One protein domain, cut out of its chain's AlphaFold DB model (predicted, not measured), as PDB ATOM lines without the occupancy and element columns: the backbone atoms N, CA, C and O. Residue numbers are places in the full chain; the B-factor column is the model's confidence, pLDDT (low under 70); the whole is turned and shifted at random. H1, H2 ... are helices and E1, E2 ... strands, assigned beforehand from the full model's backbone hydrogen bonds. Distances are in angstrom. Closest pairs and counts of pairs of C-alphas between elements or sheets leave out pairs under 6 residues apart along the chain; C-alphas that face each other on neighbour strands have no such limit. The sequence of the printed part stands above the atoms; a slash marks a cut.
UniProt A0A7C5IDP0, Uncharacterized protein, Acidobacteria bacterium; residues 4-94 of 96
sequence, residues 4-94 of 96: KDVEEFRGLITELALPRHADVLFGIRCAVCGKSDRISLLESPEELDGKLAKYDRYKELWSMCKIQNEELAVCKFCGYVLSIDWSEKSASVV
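This is residues 4 to 94 of the 96 residues of an uncharacterized protein of Acidobacteria bacterium (UniProt A0A7C5IDP0). A strongly twisted sheet of four strands makes one part, and two helices crossing each other, H1 and H2, make the other and graze the sheet. Residues 16 to 38 loop past it with no named element. Under half of the 91 printed residues are in named elements, in the order H1 E1 H2 E2 E3 E4; the class is mixed. The antiparallel sheet runs E1 E2 E3 E4; the whole is compact, radius of gyration of the C-alphas 12.3 A, spans 35 by 26 by 25 A.

E1 is residues 39 to 41, E2 71 to 75, E3 81 to 85 and E4 90 to 93, ending at C-alpha 93 (-33.627, -4.391, -99.320). H1, residues 4 to 15, 16.2 A long, begins at C-alpha 4 (-44.576, -3.495, -89.792). H2, residues 53 to 65, is 18.7 A long.

E2, E3 and E4 form a meander, each strand the antiparallel neighbour of the one before. Within hydrogen-bond range are N 40 and O 74 between E1 and E2, 3.0 A, N 82 and O 73 between E2 and E3, 2.7 A, and N 83 and O 92 between E3 and E4, 2.9 A. H1 and H2 touch, closest at the C-alphas of Phe 9 and Leu 61, 6.4 A, at a steep tilt of 52 degrees, opposite ways. In both, every O i to N i+4 pair is within range.

The farthest C-alphas, of Lys 51 and Glu 88, are 35.9 A apart. The printed part has no cut. Links H1 to E1 and E1 to H2 are long. Residues 22 and 50 to 53 have pLDDT under 70.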
ATOM      1  N   LYS A   4     -44.163  -4.659 -90.573       83.00
ATOM      2  CA  LYS A   4     -44.576  -3.495 -89.792       83.00
ATOM      3  C   LYS A   4     -43.391  -2.655 -89.302       83.00
ATOM      4  O   LYS A   4     -43.493  -1.434 -89.330       83.00
ATOM      5  N   ASP A   5     -42.290  -3.285 -88.899       86.00
ATOM      6  CA  ASP A   5     -41.092  -2.586 -88.416       86.00
ATOM      7  C   ASP A   5     -40.396  -1.830 -89.558       86.00
ATOM      8  O   ASP A   5     -39.931  -0.709 -89.369       86.00
ATOM      9  N   VAL A   6     -40.371  -2.404 -90.769       82.56
ATOM     10  CA  VAL A   6     -39.814  -1.741 -91.963       82.56
ATOM     11  C   VAL A   6     -40.629  -0.501 -92.322       82.56
ATOM     12  O   VAL A   6     -40.062   0.562 -92.579       82.56
ATOM     13  N   GLU A   7     -41.957  -0.608 -92.321       86.44
ATOM     14  CA  GLU A   7     -42.837   0.534 -92.590       86.44
ATOM     15  C   GLU A   7     -42.745   1.601 -91.490       86.44
ATOM     16  O   GLU A   7     -42.689   2.794 -91.796       86.44
ATOM     17  N   GLU A   8     -42.662   1.192 -90.220       90.12
ATOM     18  CA  GLU A   8     -42.422   2.100 -89.093       90.12
ATOM     19  C   GLU A   8     -41.089   2.837 -89.257       90.12
ATOM     20  O   GLU A   8     -41.029   4.056 -89.094       90.12
ATOM     21  N   PHE A   9     -40.032   2.126 -89.655       89.88
ATOM     22  CA  PHE A   9     -38.717   2.720 -89.842       89.88
ATOM     23  C   PHE A   9     -38.720   3.764 -90.963       89.88
ATOM     24  O   PHE A   9     -38.197   4.866 -90.792       89.88
ATOM     25  N   ARG A  10     -39.390   3.468 -92.083       88.50
ATOM     26  CA  ARG A  10     -39.600   4.431 -93.181       88.50
ATOM     27  C   ARG A  10     -40.385   5.660 -92.718       88.50
ATOM     28  O   ARG A  10     -40.046   6.785 -93.101       88.50
ATOM     29  N   GLY A  11     -41.401   5.454 -91.880       89.56
ATOM     30  CA  GLY A  11     -42.159   6.525 -91.236       89.56
ATOM     31  C   GLY A  11     -41.260   7.432 -90.399       89.56
ATOM     32  O   GLY A  11     -41.222   8.638 -90.634       89.56
ATOM     33  N   LEU A  12     -40.457   6.848 -89.508       90.56
ATOM     34  CA  LEU A  12     -39.542   7.584 -88.632       90.56
ATOM     35  C   LEU A  12     -38.480   8.366 -89.403       90.56
ATOM     36  O   LEU A  12     -38.234   9.523 -89.078       90.56
ATOM     37  N   ILE A  13     -37.884   7.777 -90.441       89.69
ATOM     38  CA  ILE A  13     -36.917   8.468 -91.311       89.69
ATOM     39  C   ILE A  13     -37.551   9.718 -91.926       89.69
ATOM     40  O   ILE A  13     -36.938  10.783 -91.942       89.69
ATOM     41  N   THR A  14     -38.801   9.609 -92.378       88.50
ATOM     42  CA  THR A  14     -39.538  10.735 -92.958       88.50
ATOM     43  C   THR A  14     -39.882  11.789 -91.903       88.50
ATOM     44  O   THR A  14     -39.653  12.975 -92.126       88.50
ATOM     45  N   GLU A  15     -40.401  11.377 -90.743       89.19
ATOM     46  CA  GLU A  15     -40.772  12.281 -89.645       89.19
ATOM     47  C   GLU A  15     -39.572  13.038 -89.066       89.19
ATOM     48  O   GLU A  15     -39.691  14.209 -88.711       89.19
ATOM     49  N   LEU A  16     -38.420  12.372 -88.963       87.81
ATOM     50  CA  LEU A  16     -37.169  12.953 -88.477       87.81
ATOM     51  C   LEU A  16     -36.401  13.708 -89.576       87.81
ATOM     52  O   LEU A  16     -35.339  14.263 -89.292       87.81
ATOM     53  N   ALA A  17     -36.940  13.747 -90.801       87.62
ATOM     54  CA  ALA A  17     -36.332  14.358 -91.980       87.62
ATOM     55  C   ALA A  17     -34.897  13.859 -92.247       87.62
ATOM     56  O   ALA A  17     -33.996  14.646 -92.540       87.62
ATOM     57  N   LEU A  18     -34.695  12.544 -92.140       88.06
ATOM     58  CA  LEU A  18     -33.417  11.877 -92.374       88.06
ATOM     59  C   LEU A  18     -33.288  11.383 -93.832       88.06
ATOM     60  O   LEU A  18     -34.284  11.012 -94.461       88.06
ATOM     61  N   PRO A  19     -32.061  11.308 -94.372       87.94
ATOM     62  CA  PRO A  19     -30.830  11.810 -93.773       87.94
ATOM     63  C   PRO A  19     -30.704  13.337 -93.890       87.94
ATOM     64  O   PRO A  19     -31.087  13.922 -94.908       87.94
ATOM     65  N   ARG A  20     -30.138  13.975 -92.859       84.38
ATOM     66  CA  ARG A  20     -29.864  15.423 -92.805       84.38
ATOM     67  C   ARG A  20     -28.761  15.804 -93.781       84.38
ATOM     68  O   ARG A  20     -28.842  16.840 -94.441       84.38
ATOM     69  N   HIS A  21     -27.753  14.945 -93.899       76.06
ATOM     70  CA  HIS A  21     -26.692  15.078 -94.884       76.06
ATOM     71  C   HIS A  21     -27.110  14.370 -96.173       76.06
ATOM     72  O   HIS A  21     -27.369  13.171 -96.220       76.06
ATOM     73  N   ALA A  22     -27.253  15.149 -97.243       68.12
ATOM     74  CA  ALA A  22     -27.785  14.676 -98.512       68.12
ATOM     75  C   ALA A  22     -26.705  14.096 -99.435       68.12
ATOM     76  O   ALA A  22     -26.835  14.234-100.652       68.12
ATOM     77  N   ASP A  23     -25.677  13.449 -98.887       76.62
ATOM     78  CA  ASP A  23     -24.657  12.791 -99.695       76.62
ATOM     79  C   ASP A  23     -25.313  11.691-100.531       76.62
ATOM     80  O   ASP A  23     -26.131  10.903-100.047       76.62
ATOM     81  N   VAL A  24     -25.043  11.709-101.833       82.38
ATOM     82  CA  VAL A  24     -25.667  10.809-102.798       82.38
ATOM     83  C   VAL A  24     -24.653   9.765-103.228       82.38
ATOM     84  O   VAL A  24     -23.559  10.090-103.683       82.38
ATOM     85  N   LEU A  25     -25.055   8.503-103.138       83.62
ATOM     86  CA  LEU A  25     -24.301   7.375-103.649       83.62
ATOM     87  C   LEU A  25     -24.508   7.267-105.160       83.62
ATOM     88  O   LEU A  25     -25.600   6.942-105.637       83.62
ATOM     89  N   PHE A  26     -23.450   7.553-105.916       82.44
ATOM     90  CA  PHE A  26     -23.436   7.420-107.371       82.44
ATOM     91  C   PHE A  26     -23.180   5.973-107.793       82.44
ATOM     92  O   PHE A  26     -22.372   5.267-107.191       82.44
ATOM     93  N   GLY A  27     -23.855   5.534-108.857       83.56
ATOM     94  CA  GLY A  27     -23.661   4.196-109.430       83.56
ATOM     95  C   GLY A  27     -24.319   3.047-108.658       83.56
ATOM     96  O   GLY A  27     -24.266   1.913-109.123       83.56
ATOM     97  N   ILE A  28     -24.988   3.327-107.534       86.75
ATOM     98  CA  ILE A  28     -25.797   2.342-106.809       86.75
ATOM     99  C   ILE A  28     -27.254   2.437-107.273       86.75
ATOM    100  O   ILE A  28     -27.835   3.523-107.369       86.75
ATOM    101  N   ARG A  29     -27.859   1.282-107.561       90.06
ATOM    102  CA  ARG A  29     -29.248   1.163-108.017       90.06
ATOM    103  C   ARG A  29     -30.132   0.632-106.895       90.06
ATOM    104  O   ARG A  29     -29.812  -0.372-106.275       90.06
ATOM    105  N   CYS A  30     -31.272   1.272-106.660       90.75
ATOM    106  CA  CYS A  30     -32.225   0.830-105.648       90.75
ATOM    107  C   CYS A  30     -32.823  -0.530-106.034       90.75
ATOM    108  O   CYS A  30     -33.443  -0.643-107.093       90.75
ATOM    109  N   ALA A  31     -32.713  -1.520-105.143       89.25
ATOM    110  CA  ALA A  31     -33.279  -2.857-105.333       89.25
ATOM    111  C   ALA A  31     -34.815  -2.883-105.450       89.25
ATOM    112  O   ALA A  31     -35.370  -3.834-105.987       89.25
ATOM    113  N   VAL A  32     -35.505  -1.840-104.971       88.75
ATOM    114  CA  VAL A  32     -36.977  -1.770-104.982       88.75
ATOM    115  C   VAL A  32     -37.505  -1.112-106.253       88.75
ATOM    116  O   VAL A  32     -38.292  -1.697-106.986       88.75
ATOM    117  N   CYS A  33     -37.100   0.133-106.522       90.38
ATOM    118  CA  CYS A  33     -37.659   0.914-107.633       90.38
ATOM    119  C   CYS A  33     -36.776   0.929-108.886       90.38
ATOM    120  O   CYS A  33     -37.158   1.512-109.900       90.38
ATOM    121  N   GLY A  34     -35.572   0.353-108.818       88.44
ATOM    122  CA  GLY A  34     -34.636   0.312-109.935       88.44
ATOM    123  C   GLY A  34     -34.078   1.678-110.346       88.44
ATOM    124  O   GLY A  34     -33.496   1.773-111.426       88.44
ATOM    125  N   LYS A  35     -34.243   2.738-109.547       88.12
ATOM    126  CA  LYS A  35     -33.640   4.055-109.811       88.12
ATOM    127  C   LYS A  35     -32.261   4.170-109.160       88.12
ATOM    128  O   LYS A  35     -32.042   3.596-108.094       88.12
ATOM    129  N   SER A  36     -31.359   4.911-109.790       83.38
ATOM    130  CA  SER A  36     -30.019   5.236-109.287       83.38
ATOM    131  C   SER A  36     -29.910   6.712-108.874       83.38
ATOM    132  O   SER A  36     -30.868   7.476-109.027       83.38
ATOM    133  N   ASP A  37     -28.757   7.098-108.318       74.56
ATOM    134  CA  ASP A  37     -28.312   8.497-108.147       74.56
ATOM    135  C   ASP A  37     -29.164   9.368-107.209       74.56
ATOM    136  O   ASP A  37     -29.108  10.596-107.248       74.56
ATOM    137  N   ARG A  38     -29.970   8.740-106.348       84.44
ATOM    138  CA  ARG A  38     -30.668   9.383-105.217       84.44
ATOM    139  C   ARG A  38     -30.771   8.459-104.010       84.44
ATOM    140  O   ARG A  38     -31.804   8.402-103.339       84.44
ATOM    141  N   ILE A  39     -29.724   7.682-103.783       89.62
ATOM    142  CA  ILE A  39     -29.565   6.880-102.575       89.62
ATOM    143  C   ILE A  39     -28.667   7.684-101.645       89.62
ATOM    144  O   ILE A  39     -27.607   8.117-102.080       89.62
ATOM    145  N   SER A  40     -29.100   7.918-100.412       91.31
ATOM    146  CA  SER A  40     -28.314   8.652 -99.415       91.31
ATOM    147  C   SER A  40     -28.115   7.802 -98.177       91.31
ATOM    148  O   SER A  40     -29.056   7.131 -97.756       91.31
ATOM    149  N   LEU A  41     -26.909   7.840 -97.612       91.62
ATOM    150  CA  LEU A  41     -26.602   7.147 -96.365       91.62
ATOM    151  C   LEU A  41     -27.473   7.692 -95.238       91.62
ATOM    152  O   LEU A  41     -27.715   8.893 -95.157       91.62
ATOM    153  N   LEU A  42     -27.973   6.790 -94.407       91.06
ATOM    154  CA  LEU A  42     -28.669   7.125 -93.176       91.06
ATOM    155  C   LEU A  42     -27.639   7.357 -92.080       91.06
ATOM    156  O   LEU A  42     -26.802   6.489 -91.836       91.06
ATOM    157  N   GLU A  43     -27.752   8.490 -91.389       89.69
ATOM    158  CA  GLU A  43     -26.939   8.768 -90.205       89.69
ATOM    159  C   GLU A  43     -27.087   7.643 -89.181       89.69
ATOM    160  O   GLU A  43     -28.193   7.160 -88.887       89.69
ATOM    161  N   SER A  44     -25.959   7.227 -88.617       88.38
ATOM    162  CA  SER A  44     -25.970   6.338 -87.472       88.38
ATOM    163  C   SER A  44     -26.650   7.022 -86.280       88.38
ATOM    164  O   SER A  44     -26.599   8.245 -86.137       88.38
ATOM    165  N   PRO A  45     -27.271   6.256 -85.369       88.19
ATOM    166  CA  PRO A  45     -27.855   6.815 -84.156       88.19
ATOM    167  C   PRO A  45     -26.864   7.608 -83.292       88.19
ATOM    168  O   PRO A  45     -27.292   8.403 -82.468       88.19
ATOM    169  N   GLU A  46     -25.559   7.378 -83.456       85.75
ATOM    170  CA  GLU A  46     -24.485   8.075 -82.737       85.75
ATOM    171  C   GLU A  46     -24.207   9.473 -83.313       85.75
ATOM    172  O   GLU A  46     -23.786  10.362 -82.580       85.75
ATOM    173  N   GLU A  47     -24.487   9.684 -84.603       84.12
ATOM    174  CA  GLU A  47     -24.395  10.988 -85.279       84.12
ATOM    175  C   GLU A  47     -25.620  11.876 -85.004       84.12
ATOM    176  O   GLU A  47     -25.604  13.087 -85.236       84.12
ATOM    177  N   LEU A  48     -26.703  11.284 -84.498       82.44
ATOM    178  CA  LEU A  48     -27.941  11.987 -84.197       82.44
ATOM    179  C   LEU A  48     -27.938  12.498 -82.751       82.44
ATOM    180  O   LEU A  48     -28.287  11.786 -81.814       82.44
ATOM    181  N   ASP A  49     -27.645  13.786 -82.571       70.69
ATOM    182  CA  ASP A  49     -27.868  14.480 -81.298       70.69
ATOM    183  C   ASP A  49     -29.381  14.651 -81.040       70.69
ATOM    184  O   ASP A  49     -30.015  15.605 -81.506       70.69
ATOM    185  N   GLY A  50     -30.000  13.709 -80.322       64.00
ATOM    186  CA  GLY A  50     -31.438  13.740 -80.039       64.00
ATOM    187  C   GLY A  50     -31.833  13.053 -78.731       64.00
ATOM    188  O   GLY A  50     -31.607  11.866 -78.553       64.00
ATOM    189  N   LYS A  51     -32.497  13.788 -77.823       59.53
ATOM    190  CA  LYS A  51     -33.054  13.274 -76.548       59.53
ATOM    191  C   LYS A  51     -34.547  12.898 -76.618       59.53
ATOM    192  O   LYS A  51     -35.220  12.871 -75.591       59.53
ATOM    193  N   LEU A  52     -35.110  12.705 -77.813       64.94
ATOM    194  CA  LEU A  52     -36.538  12.375 -77.966       64.94
ATOM    195  C   LEU A  52     -36.735  10.860 -78.061       64.94
ATOM    196  O   LEU A  52     -35.987  10.202 -78.771       64.94
ATOM    197  N   ALA A  53     -37.817  10.338 -77.473       69.44
ATOM    198  CA  ALA A  53     -38.175   8.911 -77.516       69.44
ATOM    199  C   ALA A  53     -38.278   8.326 -78.944       69.44
ATOM    200  O   ALA A  53     -38.070   7.135 -79.157       69.44
ATOM    201  N   LYS A  54     -38.562   9.164 -79.953       77.94
ATOM    202  CA  LYS A  54     -38.547   8.748 -81.366       77.94
ATOM    203  C   LYS A  54     -37.143   8.357 -81.859       77.94
ATOM    204  O   LYS A  54     -37.038   7.502 -82.733       77.94
ATOM    205  N   TYR A  55     -36.080   8.949 -81.302       83.81
ATOM    206  CA  TYR A  55     -34.698   8.563 -81.608       83.81
ATOM    207  C   TYR A  55     -34.325   7.225 -80.978       83.81
ATOM    208  O   TYR A  55     -33.595   6.464 -81.605       83.81
ATOM    209  N   ASP A  56     -34.860   6.900 -79.796       86.94
ATOM    210  CA  ASP A  56     -34.659   5.577 -79.198       86.94
ATOM    211  C   ASP A  56     -35.236   4.495 -80.115       86.94
ATOM    212  O   ASP A  56     -34.540   3.546 -80.471       86.94
ATOM    213  N   ARG A  57     -36.461   4.705 -80.619       89.69
ATOM    214  CA  ARG A  57     -37.085   3.771 -81.564       89.69
ATOM    215  C   ARG A  57     -36.345   3.694 -82.901       89.69
ATOM    216  O   ARG A  57     -36.157   2.605 -83.439       89.69
ATOM    217  N   TYR A  58     -35.879   4.831 -83.424       90.56
ATOM    218  CA  TYR A  58     -35.002   4.859 -84.599       90.56
ATOM    219  C   TYR A  58     -33.734   4.030 -84.366       90.56
ATOM    220  O   TYR A  58     -33.365   3.229 -85.218       90.56
ATOM    221  N   LYS A  59     -33.090   4.180 -83.204       89.75
ATOM    222  CA  LYS A  59     -31.870   3.453 -82.842       89.75
ATOM    223  C   LYS A  59     -32.097   1.948 -82.777       89.75
ATOM    224  O   LYS A  59     -31.252   1.195 -83.261       89.75
ATOM    225  N   GLU A  60     -33.217   1.514 -82.206       90.06
ATOM    226  CA  GLU A  60     -33.603   0.101 -82.172       90.06
ATOM    227  C   GLU A  60     -33.755  -0.462 -83.589       90.06
ATOM    228  O   GLU A  60     -33.074  -1.424 -83.942       90.06
ATOM    229  N   LEU A  61     -34.580   0.175 -84.425       90.31
ATOM    230  CA  LEU A  61     -34.848  -0.285 -85.791       90.31
ATOM    231  C   LEU A  61     -33.595  -0.240 -86.669       90.31
ATOM    232  O   LEU A  61     -33.319  -1.188 -87.401       90.31
ATOM    233  N   TRP A  62     -32.785   0.811 -86.544       91.00
ATOM    234  CA  TRP A  62     -31.505   0.924 -87.239       91.00
ATOM    235  C   TRP A  62     -30.553  -0.209 -86.845       91.00
ATOM    236  O   TRP A  62     -29.944  -0.826 -87.713       91.00
ATOM    237  N   SER A  63     -30.471  -0.545 -85.553       88.62
ATOM    238  CA  SER A  63     -29.615  -1.641 -85.071       88.62
ATOM    239  C   SER A  63     -30.115  -3.015 -85.523       88.62
ATOM    240  O   SER A  63     -29.304  -3.894 -85.784       88.62
ATOM    241  N   MET A  64     -31.433  -3.201 -85.652       87.81
ATOM    242  CA  MET A  64     -32.021  -4.425 -86.213       87.81
ATOM    243  C   MET A  64     -31.743  -4.574 -87.711       87.81
ATOM    244  O   MET A  64     -31.622  -5.690 -88.205       87.81
ATOM    245  N   CYS A  65     -31.661  -3.452 -88.428       84.88
ATOM    246  CA  CYS A  65     -31.425  -3.412 -89.868       84.88
ATOM    247  C   CYS A  65     -29.941  -3.514 -90.239       84.88
ATOM    248  O   CYS A  65     -29.619  -3.922 -91.354       84.88
ATOM    249  N   LYS A  66     -29.036  -3.099 -89.348       82.50
ATOM    250  CA  LYS A  66     -27.611  -3.017 -89.659       82.50
ATOM    251  C   LYS A  66     -26.963  -4.400 -89.681       82.50
ATOM    252  O   LYS A  66     -26.818  -5.053 -88.650       82.50
ATOM    253  N   ILE A  67     -26.496  -4.795 -90.860       80.81
ATOM    254  CA  ILE A  67     -25.651  -5.972 -91.056       80.81
ATOM    255  C   ILE A  67     -24.186  -5.578 -90.808       80.81
ATOM    256  O   ILE A  67     -23.774  -4.442 -91.057       80.81
ATOM    257  N   GLN A  68     -23.380  -6.499 -90.266       74.88
ATOM    258  CA  GLN A  68     -21.947  -6.249 -90.075       74.88
ATOM    259  C   GLN A  68     -21.268  -5.947 -91.416       74.88
ATOM    260  O   GLN A  68     -21.392  -6.721 -92.357       74.88
ATOM    261  N   ASN A  69     -20.477  -4.871 -91.445       76.44
ATOM    262  CA  ASN A  69     -19.749  -4.365 -92.618       76.44
ATOM    263  C   ASN A  69     -20.614  -3.747 -93.731       76.44
ATOM    264  O   ASN A  69     -20.076  -3.410 -94.782       76.44
ATOM    265  N   GLU A  70     -21.907  -3.532 -93.487       85.75
ATOM    266  CA  GLU A  70     -22.793  -2.816 -94.406       85.75
ATOM    267  C   GLU A  70     -23.238  -1.473 -93.814       85.75
ATOM    268  O   GLU A  70     -23.249  -1.258 -92.593       85.75
ATOM    269  N   GLU A  71     -23.612  -0.553 -94.699       90.00
ATOM    270  CA  GLU A  71     -24.209   0.724 -94.317       90.00
ATOM    271  C   GLU A  71     -25.679   0.789 -94.706       90.00
ATOM    272  O   GLU A  71     -26.104   0.234 -95.716       90.00
ATOM    273  N   LEU A  72     -26.466   1.506 -93.906       91.62
ATOM    274  CA  LEU A  72     -27.866   1.740 -94.218       91.62
ATOM    275  C   LEU A  72     -28.000   3.006 -95.051       91.62
ATOM    276  O   LEU A  72     -27.403   4.038 -94.759       91.62
ATOM    277  N   ALA A  73     -28.829   2.931 -96.079       92.00
ATOM    278  CA  ALA A  73     -29.153   4.050 -96.941       92.00
ATOM    279  C   ALA A  73     -30.656   4.124 -97.181       92.00
ATOM    280  O   ALA A  73     -31.388   3.157 -96.994       92.00
ATOM    281  N   VAL A  74     -31.136   5.270 -97.645       91.94
ATOM    282  CA  VAL A  74     -32.516   5.445 -98.087       91.94
ATOM    283  C   VAL A  74     -32.549   5.874 -99.544       91.94
ATOM    284  O   VAL A  74     -31.798   6.746 -99.990       91.94
ATOM    285  N   CYS A  75     -33.453   5.281-100.315       91.06
ATOM    286  CA  CYS A  75     -33.755   5.777-101.648       91.06
ATOM    287  C   CYS A  75     -34.701   6.977-101.548       91.06
ATOM    288  O   CYS A  75     -35.862   6.812-101.193       91.06
ATOM    289  N   LYS A  76     -34.280   8.175-101.960       87.75
ATOM    290  CA  LYS A  76     -35.133   9.380-101.919       87.75
ATOM    291  C   LYS A  76     -36.290   9.371-102.927       87.75
ATOM    292  O   LYS A  76     -37.116  10.276-102.909       87.75
ATOM    293  N   PHE A  77     -36.356   8.387-103.828       88.06
ATOM    294  CA  PHE A  77     -37.491   8.238-104.746       88.06
ATOM    295  C   PHE A  77     -38.649   7.453-104.140       88.06
ATOM    296  O   PHE A  77     -39.794   7.868-104.281       88.06
ATOM    297  N   CYS A  78     -38.365   6.299-103.532       88.44
ATOM    298  CA  CYS A  78     -39.396   5.433-102.963       88.44
ATOM    299  C   CYS A  78     -39.406   5.434-101.433       88.44
ATOM    300  O   CYS A  78     -40.301   4.842-100.848       88.44
ATOM    301  N   GLY A  79     -38.433   6.057-100.771       87.25
ATOM    302  CA  GLY A  79     -38.315   6.103 -99.315       87.25
ATOM    303  C   GLY A  79     -37.997   4.755 -98.670       87.25
ATOM    304  O   GLY A  79     -38.208   4.607 -97.475       87.25
ATOM    305  N   TYR A  80     -37.575   3.741 -99.435       89.69
ATOM    306  CA  TYR A  80     -37.165   2.456 -98.861       89.69
ATOM    307  C   TYR A  80     -35.765   2.538 -98.274       89.69
ATOM    308  O   TYR A  80     -34.869   3.123 -98.892       89.69
ATOM    309  N   VAL A  81     -35.604   1.893 -97.120       90.81
ATOM    310  CA  VAL A  81     -34.305   1.628 -96.510       90.81
ATOM    311  C   VAL A  81     -33.641   0.475 -97.249       90.81
ATOM    312  O   VAL A  81     -34.277  -0.530 -97.578       90.81
ATOM    313  N   LEU A  82     -32.366   0.657 -97.547       91.31
ATOM    314  CA  LEU A  82     -31.510  -0.252 -98.277       91.31
ATOM    315  C   LEU A  82     -30.281  -0.544 -97.425       91.31
ATOM    316  O   LEU A  82     -29.802   0.345 -96.721       91.31
ATOM    317  N   SER A  83     -29.765  -1.757 -97.540       91.88
ATOM    318  CA  SER A  83     -28.431  -2.089 -97.064       91.88
ATOM    319  C   SER A  83     -27.447  -1.971 -98.220       91.88
ATOM    320  O   SER A  83     -27.775  -2.341 -99.351       91.88
ATOM    321  N   ILE A  84     -26.285  -1.383 -97.961       90.44
ATOM    322  CA  ILE A  84     -25.247  -1.107 -98.950       90.44
ATOM    323  C   ILE A  84     -24.033  -1.971 -98.645       90.44
ATOM    324  O   ILE A  84     -23.370  -1.781 -97.622       90.44
ATOM    325  N   ASP A  85     -23.714  -2.858 -99.584       89.31
ATOM    326  CA  ASP A  85     -22.447  -3.576 -99.610       89.31
ATOM    327  C   ASP A  85     -21.458  -2.798-100.486       89.31
ATOM    328  O   ASP A  85     -21.591  -2.707-101.711       89.31
ATOM    329  N   TRP A  86     -20.442  -2.222 -99.849       83.94
ATOM    330  CA  TRP A  86     -19.403  -1.454-100.529       83.94
ATOM    331  C   TRP A  86     -18.410  -2.307-101.318       83.94
ATOM    332  O   TRP A  86     -17.791  -1.796-102.255       83.94
ATOM    333  N   SER A  87     -18.254  -3.582-100.959       84.25
ATOM    334  CA  SER A  87     -17.375  -4.511-101.668       84.25
ATOM    335  C   SER A  87     -17.936  -4.846-103.050       84.25
ATOM    336  O   SER A  87     -17.195  -4.853-104.034       84.25
ATOM    337  N   GLU A  88     -19.259  -4.995-103.143       83.25
ATOM    338  CA  GLU A  88     -19.969  -5.274-104.394       83.25
ATOM    339  C   GLU A  88     -20.589  -4.027-105.047       83.25
ATOM    340  O   GLU A  88     -21.048  -4.086-106.190       83.25
ATOM    341  N   LYS A  89     -20.593  -2.884-104.346       82.38
ATOM    342  CA  LYS A  89     -21.311  -1.650-104.726       82.38
ATOM    343  C   LYS A  89     -22.784  -1.913-105.045       82.38
ATOM    344  O   LYS A  89     -23.355  -1.329-105.971       82.38
ATOM    345  N   SER A  90     -23.394  -2.810-104.281       85.12
ATOM    346  CA  SER A  90     -24.766  -3.256-104.469       85.12
ATOM    347  C   SER A  90     -25.656  -2.716-103.349       85.12
ATOM    348  O   SER A  90     -25.196  -2.390-102.255       85.12
ATOM    349  N   ALA A  91     -26.945  -2.553-103.655       87.56
ATOM    350  CA  ALA A  91     -27.955  -2.256-102.651       87.56
ATOM    351  C   ALA A  91     -28.927  -3.423-102.565       87.56
ATOM    352  O   ALA A  91     -29.425  -3.890-103.592       87.56
ATOM    353  N   SER A  92     -29.247  -3.835-101.350       86.62
ATOM    354  CA  SER A  92     -30.257  -4.839-101.042       86.62
ATOM    355  C   SER A  92     -31.368  -4.209-100.205       86.62
ATOM    356  O   SER A  92     -31.203  -3.153 -99.590       86.62
ATOM    357  N   VAL A  93     -32.558  -4.804-100.236       84.25
ATOM    358  CA  VAL A  93     -33.627  -4.391 -99.320       84.25
ATOM    359  C   VAL A  93     -33.282  -4.944 -97.953       84.25
ATOM    360  O   VAL A  93     -32.918  -6.115 -97.858       84.25
ATOM    361  N   VAL A  94     -33.441  -4.139 -96.904       79.12
ATOM    362  CA  VAL A  94     -33.330  -4.674 -95.551       79.12
ATOM    363  C   VAL A  94     -34.505  -5.619 -95.320       79.12
ATOM    364  O   VAL A  94     -35.645  -5.194 -95.124       79.12
TER     365      VAL A  94